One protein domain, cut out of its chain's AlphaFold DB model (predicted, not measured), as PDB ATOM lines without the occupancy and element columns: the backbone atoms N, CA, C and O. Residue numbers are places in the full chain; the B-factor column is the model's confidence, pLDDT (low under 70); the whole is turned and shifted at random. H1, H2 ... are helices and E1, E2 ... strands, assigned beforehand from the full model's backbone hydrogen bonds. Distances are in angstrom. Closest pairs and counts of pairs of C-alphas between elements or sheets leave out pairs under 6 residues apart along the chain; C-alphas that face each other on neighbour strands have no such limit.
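AT A GLANCE: This is residues 191 to 244 of the 281 residues of an uncharacterized protein of Schistosoma rodhaini (UniProt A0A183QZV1). Two small two-stranded hairpins, E1 with E2 and E3 with E4, follow each other end to end, and the helix H1 continues from the second one as an arm that makes much of the length. The long link between E3 and E4 forms a wide loop beside the hairpins. The printed part has 54 residues, with four named strands followed by one named helix; both sheets are antiparallel, and the class is mixed, helices and strands. The whole is loose, with a radius of gyration of the C-alphas of 14.0 A, and a rod spanning 51 by 19 by 13 A.

IN THESE COORDINATES: E1, residues 196 to 200, is 12.9 A long and begins at C-alpha 196 (61.227, 146.823, -30.064). E2, residues 206 to 210, is 13.4 A long. E3, residues 214 to 216, measures 6.7 A and E4, residues 228 to 230, 6.8 A. H1, residues 232 to 244, is 18.2 A long and ends at C-alpha 244 (67.282, 145.380, -60.382).

HOW THE PARTS SIT: E1 and E2 form an antiparallel hairpin at 155 degrees, with N 197 and O 209 at 2.7 A within hydrogen-bond range. The closest C-alphas of E2 and E4, those of Cys 210 and Cys 228, are 5.6 A apart. E3 and E4 form an antiparallel hairpin at 142 degrees, with N 215 and O 229 at 2.8 A within hydrogen-bond range. H1 is apart from E1, E2 and E3. In H1 every O i to N i+4 pair is within hydrogen-bond range.

THE WHOLE: The two C-alphas farthest apart, those of Gln 203 and Leu 244, are 50.8 A apart. Residues 236 to 244, which belong to H1, stand free; the body without them spans 38 by 18 by 12 A. The link from E3 to E4, 11 residues, is long; the other links are tight. The printed part has no cut, and no printed residue is under 70 in pLDDT.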
ATOM      1  N   ASP A 191      59.358 143.221 -20.933       89.94
ATOM      2  CA  ASP A 191      59.008 142.126 -21.842       89.94
ATOM      3  C   ASP A 191      58.970 142.543 -23.321       89.94
ATOM      4  O   ASP A 191      58.452 141.805 -24.157       89.94
ATOM      5  N   CYS A 192      59.506 143.722 -23.655       92.94
ATOM      6  CA  CYS A 192      59.598 144.183 -25.041       92.94
ATOM      7  C   CYS A 192      60.318 143.172 -25.944       92.94
ATOM      8  O   CYS A 192      61.292 142.537 -25.535       92.94
ATOM      9  N   SER A 193      59.856 143.069 -27.193       93.88
ATOM     10  CA  SER A 193      60.539 142.304 -28.237       93.88
ATOM     11  C   SER A 193      61.984 142.787 -28.397       93.88
ATOM     12  O   SER A 193      62.268 143.973 -28.249       93.88
ATOM     13  N   ILE A 194      62.889 141.897 -28.808       93.38
ATOM     14  CA  ILE A 194      64.255 142.283 -29.202       93.38
ATOM     15  C   ILE A 194      64.268 143.298 -30.357       93.38
ATOM     16  O   ILE A 194      65.176 144.115 -30.473       93.38
ATOM     17  N   ASN A 195      63.219 143.275 -31.184       95.06
ATOM     18  CA  ASN A 195      63.003 144.214 -32.279       95.06
ATOM     19  C   ASN A 195      62.099 145.395 -31.876       95.06
ATOM     20  O   ASN A 195      61.476 146.009 -32.739       95.06
ATOM     21  N   ALA A 196      61.980 145.690 -30.583       96.38
ATOM     22  CA  ALA A 196      61.227 146.823 -30.064       96.38
ATOM     23  C   ALA A 196      62.104 147.730 -29.205       96.38
ATOM     24  O   ALA A 196      63.060 147.299 -28.559       96.38
ATOM     25  N   LYS A 197      61.716 148.998 -29.145       95.81
ATOM     26  CA  LYS A 197      62.230 149.985 -28.213       95.81
ATOM     27  C   LYS A 197      61.386 149.980 -26.941       95.81
ATOM     28  O   LYS A 197      60.163 150.099 -26.995       95.81
ATOM     29  N   CYS A 198      62.051 149.885 -25.792       95.56
ATOM     30  CA  CYS A 198      61.431 150.103 -24.487       95.56
ATOM     31  C   CYS A 198      61.384 151.605 -24.175       95.56
ATOM     32  O   CYS A 198      62.384 152.310 -24.329       95.56
ATOM     33  N   ILE A 199      60.222 152.097 -23.743       93.75
ATOM     34  CA  ILE A 199      59.985 153.505 -23.423       93.75
ATOM     35  C   ILE A 199      59.442 153.590 -22.000       93.75
ATOM     36  O   ILE A 199      58.351 153.098 -21.706       93.75
ATOM     37  N   VAL A 200      60.212 154.236 -21.125       91.44
ATOM     38  CA  VAL A 200      59.838 154.458 -19.726       91.44
ATOM     39  C   VAL A 200      58.644 155.401 -19.658       91.44
ATOM     40  O   VAL A 200      58.620 156.448 -20.303       91.44
ATOM     41  N   GLN A 201      57.664 155.020 -18.855       88.12
ATOM     42  CA  GLN A 201      56.485 155.809 -18.538       88.12
ATOM     43  C   GLN A 201      56.569 156.324 -17.097       88.12
ATOM     44  O   GLN A 201      57.543 156.100 -16.371       88.12
ATOM     45  N   SER A 202      55.541 157.052 -16.668       83.88
ATOM     46  CA  SER A 202      55.465 157.536 -15.295       83.88
ATOM     47  C   SER A 202      55.519 156.379 -14.284       83.88
ATOM     48  O   SER A 202      55.079 155.253 -14.538       83.88
ATOM     49  N   GLN A 203      56.094 156.669 -13.114       81.69
ATOM     50  CA  GLN A 203      56.107 155.776 -11.947       81.69
ATOM     51  C   GLN A 203      56.797 154.419 -12.141       81.69
ATOM     52  O   GLN A 203      56.595 153.513 -11.341       81.69
ATOM     53  N   GLY A 204      57.642 154.275 -13.167       82.00
ATOM     54  CA  GLY A 204      58.404 153.041 -13.407       82.00
ATOM     55  C   GLY A 204      57.683 152.004 -14.242       82.00
ATOM     56  O   GLY A 204      58.168 150.885 -14.370       82.00
ATOM     57  N   THR A 205      56.553 152.380 -14.836       87.12
ATOM     58  CA  THR A 205      55.919 151.590 -15.891       87.12
ATOM     59  C   THR A 205      56.653 151.784 -17.222       87.12
ATOM     60  O   THR A 205      57.528 152.645 -17.351       87.12
ATOM     61  N   TYR A 206      56.325 150.976 -18.228       90.56
ATOM     62  CA  TYR A 206      56.918 151.083 -19.557       90.56
ATOM     63  C   TYR A 206      55.932 150.669 -20.650       90.56
ATOM     64  O   TYR A 206      54.997 149.894 -20.428       90.56
ATOM     65  N   ILE A 207      56.181 151.163 -21.858       92.38
ATOM     66  CA  ILE A 207      55.566 150.667 -23.088       92.38
ATOM     67  C   ILE A 207      56.655 150.169 -24.033       92.38
ATOM     68  O   ILE A 207      57.815 150.572 -23.934       92.38
ATOM     69  N   CYS A 208      56.269 149.289 -24.947       94.81
ATOM     70  CA  CYS A 208      57.139 148.790 -25.997       94.81
ATOM     71  C   CYS A 208      56.606 149.279 -27.339       94.81
ATOM     72  O   CYS A 208      55.399 149.238 -27.576       94.81
ATOM     73  N   GLU A 209      57.504 149.710 -28.209       96.06
ATOM     74  CA  GLU A 209      57.185 150.165 -29.559       96.06
ATOM     75  C   GLU A 209      58.067 149.407 -30.548       96.06
ATOM     76  O   GLU A 209      59.282 149.350 -30.367       96.06
ATOM     77  N   CYS A 210      57.479 148.787 -31.573       96.56
ATOM     78  CA  CYS A 210      58.258 148.085 -32.589       96.56
ATOM     79  C   CYS A 210      59.216 149.038 -33.313       96.56
ATOM     80  O   CYS A 210      58.870 150.175 -33.630       96.56
ATOM     81  N   ASN A 211      60.434 148.569 -33.584       95.25
ATOM     82  CA  ASN A 211      61.413 149.342 -34.337       95.25
ATOM     83  C   ASN A 211      60.932 149.569 -35.780       95.25
ATOM     84  O   ASN A 211      60.103 148.823 -36.309       95.25
ATOM     85  N   ALA A 212      61.515 150.565 -36.450       90.50
ATOM     86  CA  ALA A 212      61.268 150.794 -37.870       90.50
ATOM     87  C   ALA A 212      61.476 149.506 -38.691       90.50
ATOM     88  O   ALA A 212      62.388 148.723 -38.415       90.50
ATOM     89  N   PHE A 213      60.633 149.311 -39.710       87.50
ATOM     90  CA  PHE A 213      60.610 148.123 -40.582       87.50
ATOM     91  C   PHE A 213      60.186 146.813 -39.902       87.50
ATOM     92  O   PHE A 213      60.329 145.735 -40.487       87.50
ATOM     93  N   THR A 214      59.639 146.893 -38.690       92.50
ATOM     94  CA  THR A 214      58.995 145.759 -38.028       92.50
ATOM     95  C   THR A 214      57.528 146.053 -37.760       92.50
ATOM     96  O   THR A 214      57.152 147.190 -37.478       92.50
ATOM     97  N   ILE A 215      56.699 145.024 -37.887       91.88
ATOM     98  CA  ILE A 215      55.269 145.073 -37.610       91.88
ATOM     99  C   ILE A 215      54.983 144.448 -36.255       91.88
ATOM    100  O   ILE A 215      55.615 143.463 -35.854       91.88
ATOM    101  N   ASP A 216      54.011 145.029 -35.564       94.12
ATOM    102  CA  ASP A 216      53.525 144.493 -34.308       94.12
ATOM    103  C   ASP A 216      52.631 143.278 -34.562       94.12
ATOM    104  O   ASP A 216      51.572 143.376 -35.179       94.12
ATOM    105  N   ALA A 217      53.085 142.127 -34.086       91.56
ATOM    106  CA  ALA A 217      52.376 140.856 -34.127       91.56
ATOM    107  C   ALA A 217      51.974 140.399 -32.712       91.56
ATOM    108  O   ALA A 217      51.793 139.205 -32.456       91.56
ATOM    109  N   SER A 218      51.902 141.329 -31.755       89.88
ATOM    110  CA  SER A 218      51.457 141.045 -30.392       89.88
ATOM    111  C   SER A 218      49.978 140.655 -30.414       89.88
ATOM    112  O   SER A 218      49.159 141.294 -31.067       89.88
ATOM    113  N   PHE A 219      49.611 139.598 -29.687       85.38
ATOM    114  CA  PHE A 219      48.230 139.098 -29.699       85.38
ATOM    115  C   PHE A 219      47.221 140.012 -29.006       85.38
ATOM    116  O   PHE A 219      46.019 139.867 -29.214       85.38
ATOM    117  N   ASP A 220      47.691 140.897 -28.132       83.00
ATOM    118  CA  ASP A 220      46.851 141.866 -27.444       83.00
ATOM    119  C   ASP A 220      47.209 143.267 -27.925       83.00
ATOM    120  O   ASP A 220      48.321 143.742 -27.694       83.00
ATOM    121  N   ALA A 221      46.244 143.931 -28.560       84.69
ATOM    122  CA  ALA A 221      46.403 145.286 -29.075       84.69
ATOM    123  C   ALA A 221      46.703 146.319 -27.972       84.69
ATOM    124  O   ALA A 221      47.303 147.351 -28.253       84.69
ATOM    125  N   ASN A 222      46.340 146.043 -26.713       84.69
ATOM    126  CA  ASN A 222      46.672 146.909 -25.576       84.69
ATOM    127  C   ASN A 222      48.107 146.698 -25.062       84.69
ATOM    128  O   ASN A 222      48.588 147.470 -24.233       84.69
ATOM    129  N   TYR A 223      48.801 145.666 -25.550       85.81
ATOM    130  CA  TYR A 223      50.181 145.337 -25.195       85.81
ATOM    131  C   TYR A 223      51.049 145.246 -26.460       85.81
ATOM    132  O   TYR A 223      51.548 144.168 -26.791       85.81
ATOM    133  N   PRO A 224      51.255 146.378 -27.158       92.38
ATOM    134  CA  PRO A 224      51.997 146.415 -28.413       92.38
ATOM    135  C   PRO A 224      53.505 146.224 -28.216       92.38
ATOM    136  O   PRO A 224      54.027 146.418 -27.126       92.38
ATOM    137  N   GLY A 225      54.261 145.866 -29.245       93.56
ATOM    138  CA  GLY A 225      55.725 145.855 -29.195       93.56
ATOM    139  C   GLY A 225      56.353 144.692 -28.414       93.56
ATOM    140  O   GLY A 225      57.564 144.677 -28.185       93.56
ATOM    141  N   ARG A 226      55.558 143.706 -27.981       91.19
ATOM    142  CA  ARG A 226      56.040 142.493 -27.285       91.19
ATOM    143  C   ARG A 226      56.409 141.403 -28.286       91.19
ATOM    144  O   ARG A 226      57.257 140.558 -28.011       91.19
ATOM    145  N   ARG A 227      55.828 141.467 -29.486       92.25
ATOM    146  CA  ARG A 227      56.205 140.669 -30.652       92.25
ATOM    147  C   ARG A 227      56.344 141.580 -31.859       92.25
ATOM    148  O   ARG A 227      55.352 142.059 -32.385       92.25
ATOM    149  N   CYS A 228      57.580 141.792 -32.296       94.75
ATOM    150  CA  CYS A 228      57.871 142.592 -33.484       94.75
ATOM    151  C   CYS A 228      58.592 141.729 -34.508       94.75
ATOM    152  O   CYS A 228      59.670 141.192 -34.229       94.75
ATOM    153  N   MET A 229      57.977 141.589 -35.676       92.88
ATOM    154  CA  MET A 229      58.466 140.764 -36.777       92.88
ATOM    155  C   MET A 229      58.869 141.675 -37.930       92.88
ATOM    156  O   MET A 229      58.226 142.696 -38.152       92.88
ATOM    157  N   TYR A 230      59.928 141.337 -38.662       89.62
ATOM    158  CA  TYR A 230      60.281 142.111 -39.849       89.62
ATOM    159  C   TYR A 230      59.162 142.056 -40.879       89.62
ATOM    160  O   TYR A 230      58.593 140.991 -41.133       89.62
ATOM    161  N   ASP A 231      58.883 143.200 -41.492       83.19
ATOM    162  CA  ASP A 231      57.941 143.249 -42.595       83.19
ATOM    163  C   ASP A 231      58.546 142.537 -43.814       83.19
ATOM    164  O   ASP A 231      59.468 143.029 -44.476       83.19
ATOM    165  N   GLY A 232      58.035 141.338 -44.102       77.25
ATOM    166  CA  GLY A 232      58.480 140.528 -45.229       77.25
ATOM    167  C   GLY A 232      58.306 141.239 -46.572       77.25
ATOM    168  O   GLY A 232      59.129 141.039 -47.464       77.25
ATOM    169  N   LEU A 233      57.306 142.120 -46.713       76.62
ATOM    170  CA  LEU A 233      57.129 142.914 -47.932       76.62
ATOM    171  C   LEU A 233      58.273 143.905 -48.132       76.62
ATOM    172  O   LEU A 233      58.741 144.082 -49.256       76.62
ATOM    173  N   ILE A 234      58.757 144.517 -47.053       75.69
ATOM    174  CA  ILE A 234      59.866 145.471 -47.109       75.69
ATOM    175  C   ILE A 234      61.168 144.749 -47.465       75.69
ATOM    176  O   ILE A 234      61.905 145.205 -48.342       75.69
ATOM    177  N   ILE A 235      61.431 143.587 -46.858       77.44
ATOM    178  CA  ILE A 235      62.607 142.765 -47.191       77.44
ATOM    179  C   ILE A 235      62.571 142.338 -48.666       77.44
ATOM    180  O   ILE A 235      63.574 142.466 -49.372       77.44
ATOM    181  N   LEU A 236      61.415 141.877 -49.153       79.75
ATOM    182  CA  LEU A 236      61.233 141.501 -50.557       79.75
ATOM    183  C   LEU A 236      61.432 142.697 -51.496       79.75
ATOM    184  O   LEU A 236      62.107 142.559 -52.515       79.75
ATOM    185  N   ALA A 237      60.915 143.876 -51.146       83.75
ATOM    186  CA  ALA A 237      61.100 145.088 -51.938       83.75
ATOM    187  C   ALA A 237      62.583 145.472 -52.055       83.75
ATOM    188  O   ALA A 237      63.057 145.733 -53.162       83.75
ATOM    189  N   PHE A 238      63.346 145.437 -50.958       84.75
ATOM    190  CA  PHE A 238      64.787 145.704 -51.000       84.75
ATOM    191  C   PHE A 238      65.558 144.659 -51.812       84.75
ATOM    192  O   PHE A 238      66.463 145.028 -52.561       84.75
ATOM    193  N   ALA A 239      65.187 143.380 -51.721       86.75
ATOM    194  CA  ALA A 239      65.805 142.325 -52.521       86.75
ATOM    195  C   ALA A 239      65.537 142.512 -54.025       86.75
ATOM    196  O   ALA A 239      66.457 142.397 -54.837       86.75
ATOM    197  N   ILE A 240      64.301 142.858 -54.401       91.44
ATOM    198  CA  ILE A 240      63.915 143.096 -55.798       91.44
ATOM    199  C   ILE A 240      64.591 144.360 -56.336       91.44
ATOM    200  O   ILE A 240      65.223 144.314 -57.390       91.44
ATOM    201  N   ILE A 241      64.506 145.482 -55.615       92.19
ATOM    202  CA  ILE A 241      65.104 146.759 -56.032       92.19
ATOM    203  C   ILE A 241      66.629 146.635 -56.099       92.19
ATOM    204  O   ILE A 241      67.230 147.028 -57.097       92.19
ATOM    205  N   GLY A 242      67.258 146.040 -55.083       90.25
ATOM    206  CA  GLY A 242      68.693 145.769 -55.072       90.25
ATOM    207  C   GLY A 242      69.114 144.877 -56.240       90.25
ATOM    208  O   GLY A 242      70.066 145.202 -56.947       90.25
ATOM    209  N   GLY A 243      68.354 143.813 -56.518       91.81
ATOM    210  CA  GLY A 243      68.565 142.952 -57.682       91.81
ATOM    211  C   GLY A 243      68.474 143.717 -59.007       91.81
ATOM    212  O   GLY A 243      69.374 143.617 -59.843       91.81
ATOM    213  N   LEU A 244      67.444 144.546 -59.187       94.00
ATOM    214  CA  LEU A 244      67.282 145.380 -60.382       94.00
ATOM    215  C   LEU A 244      68.439 146.378 -60.546       94.00
ATOM    216  O   LEU A 244      68.992 146.493 -61.638       94.00
TER     217      LEU A 244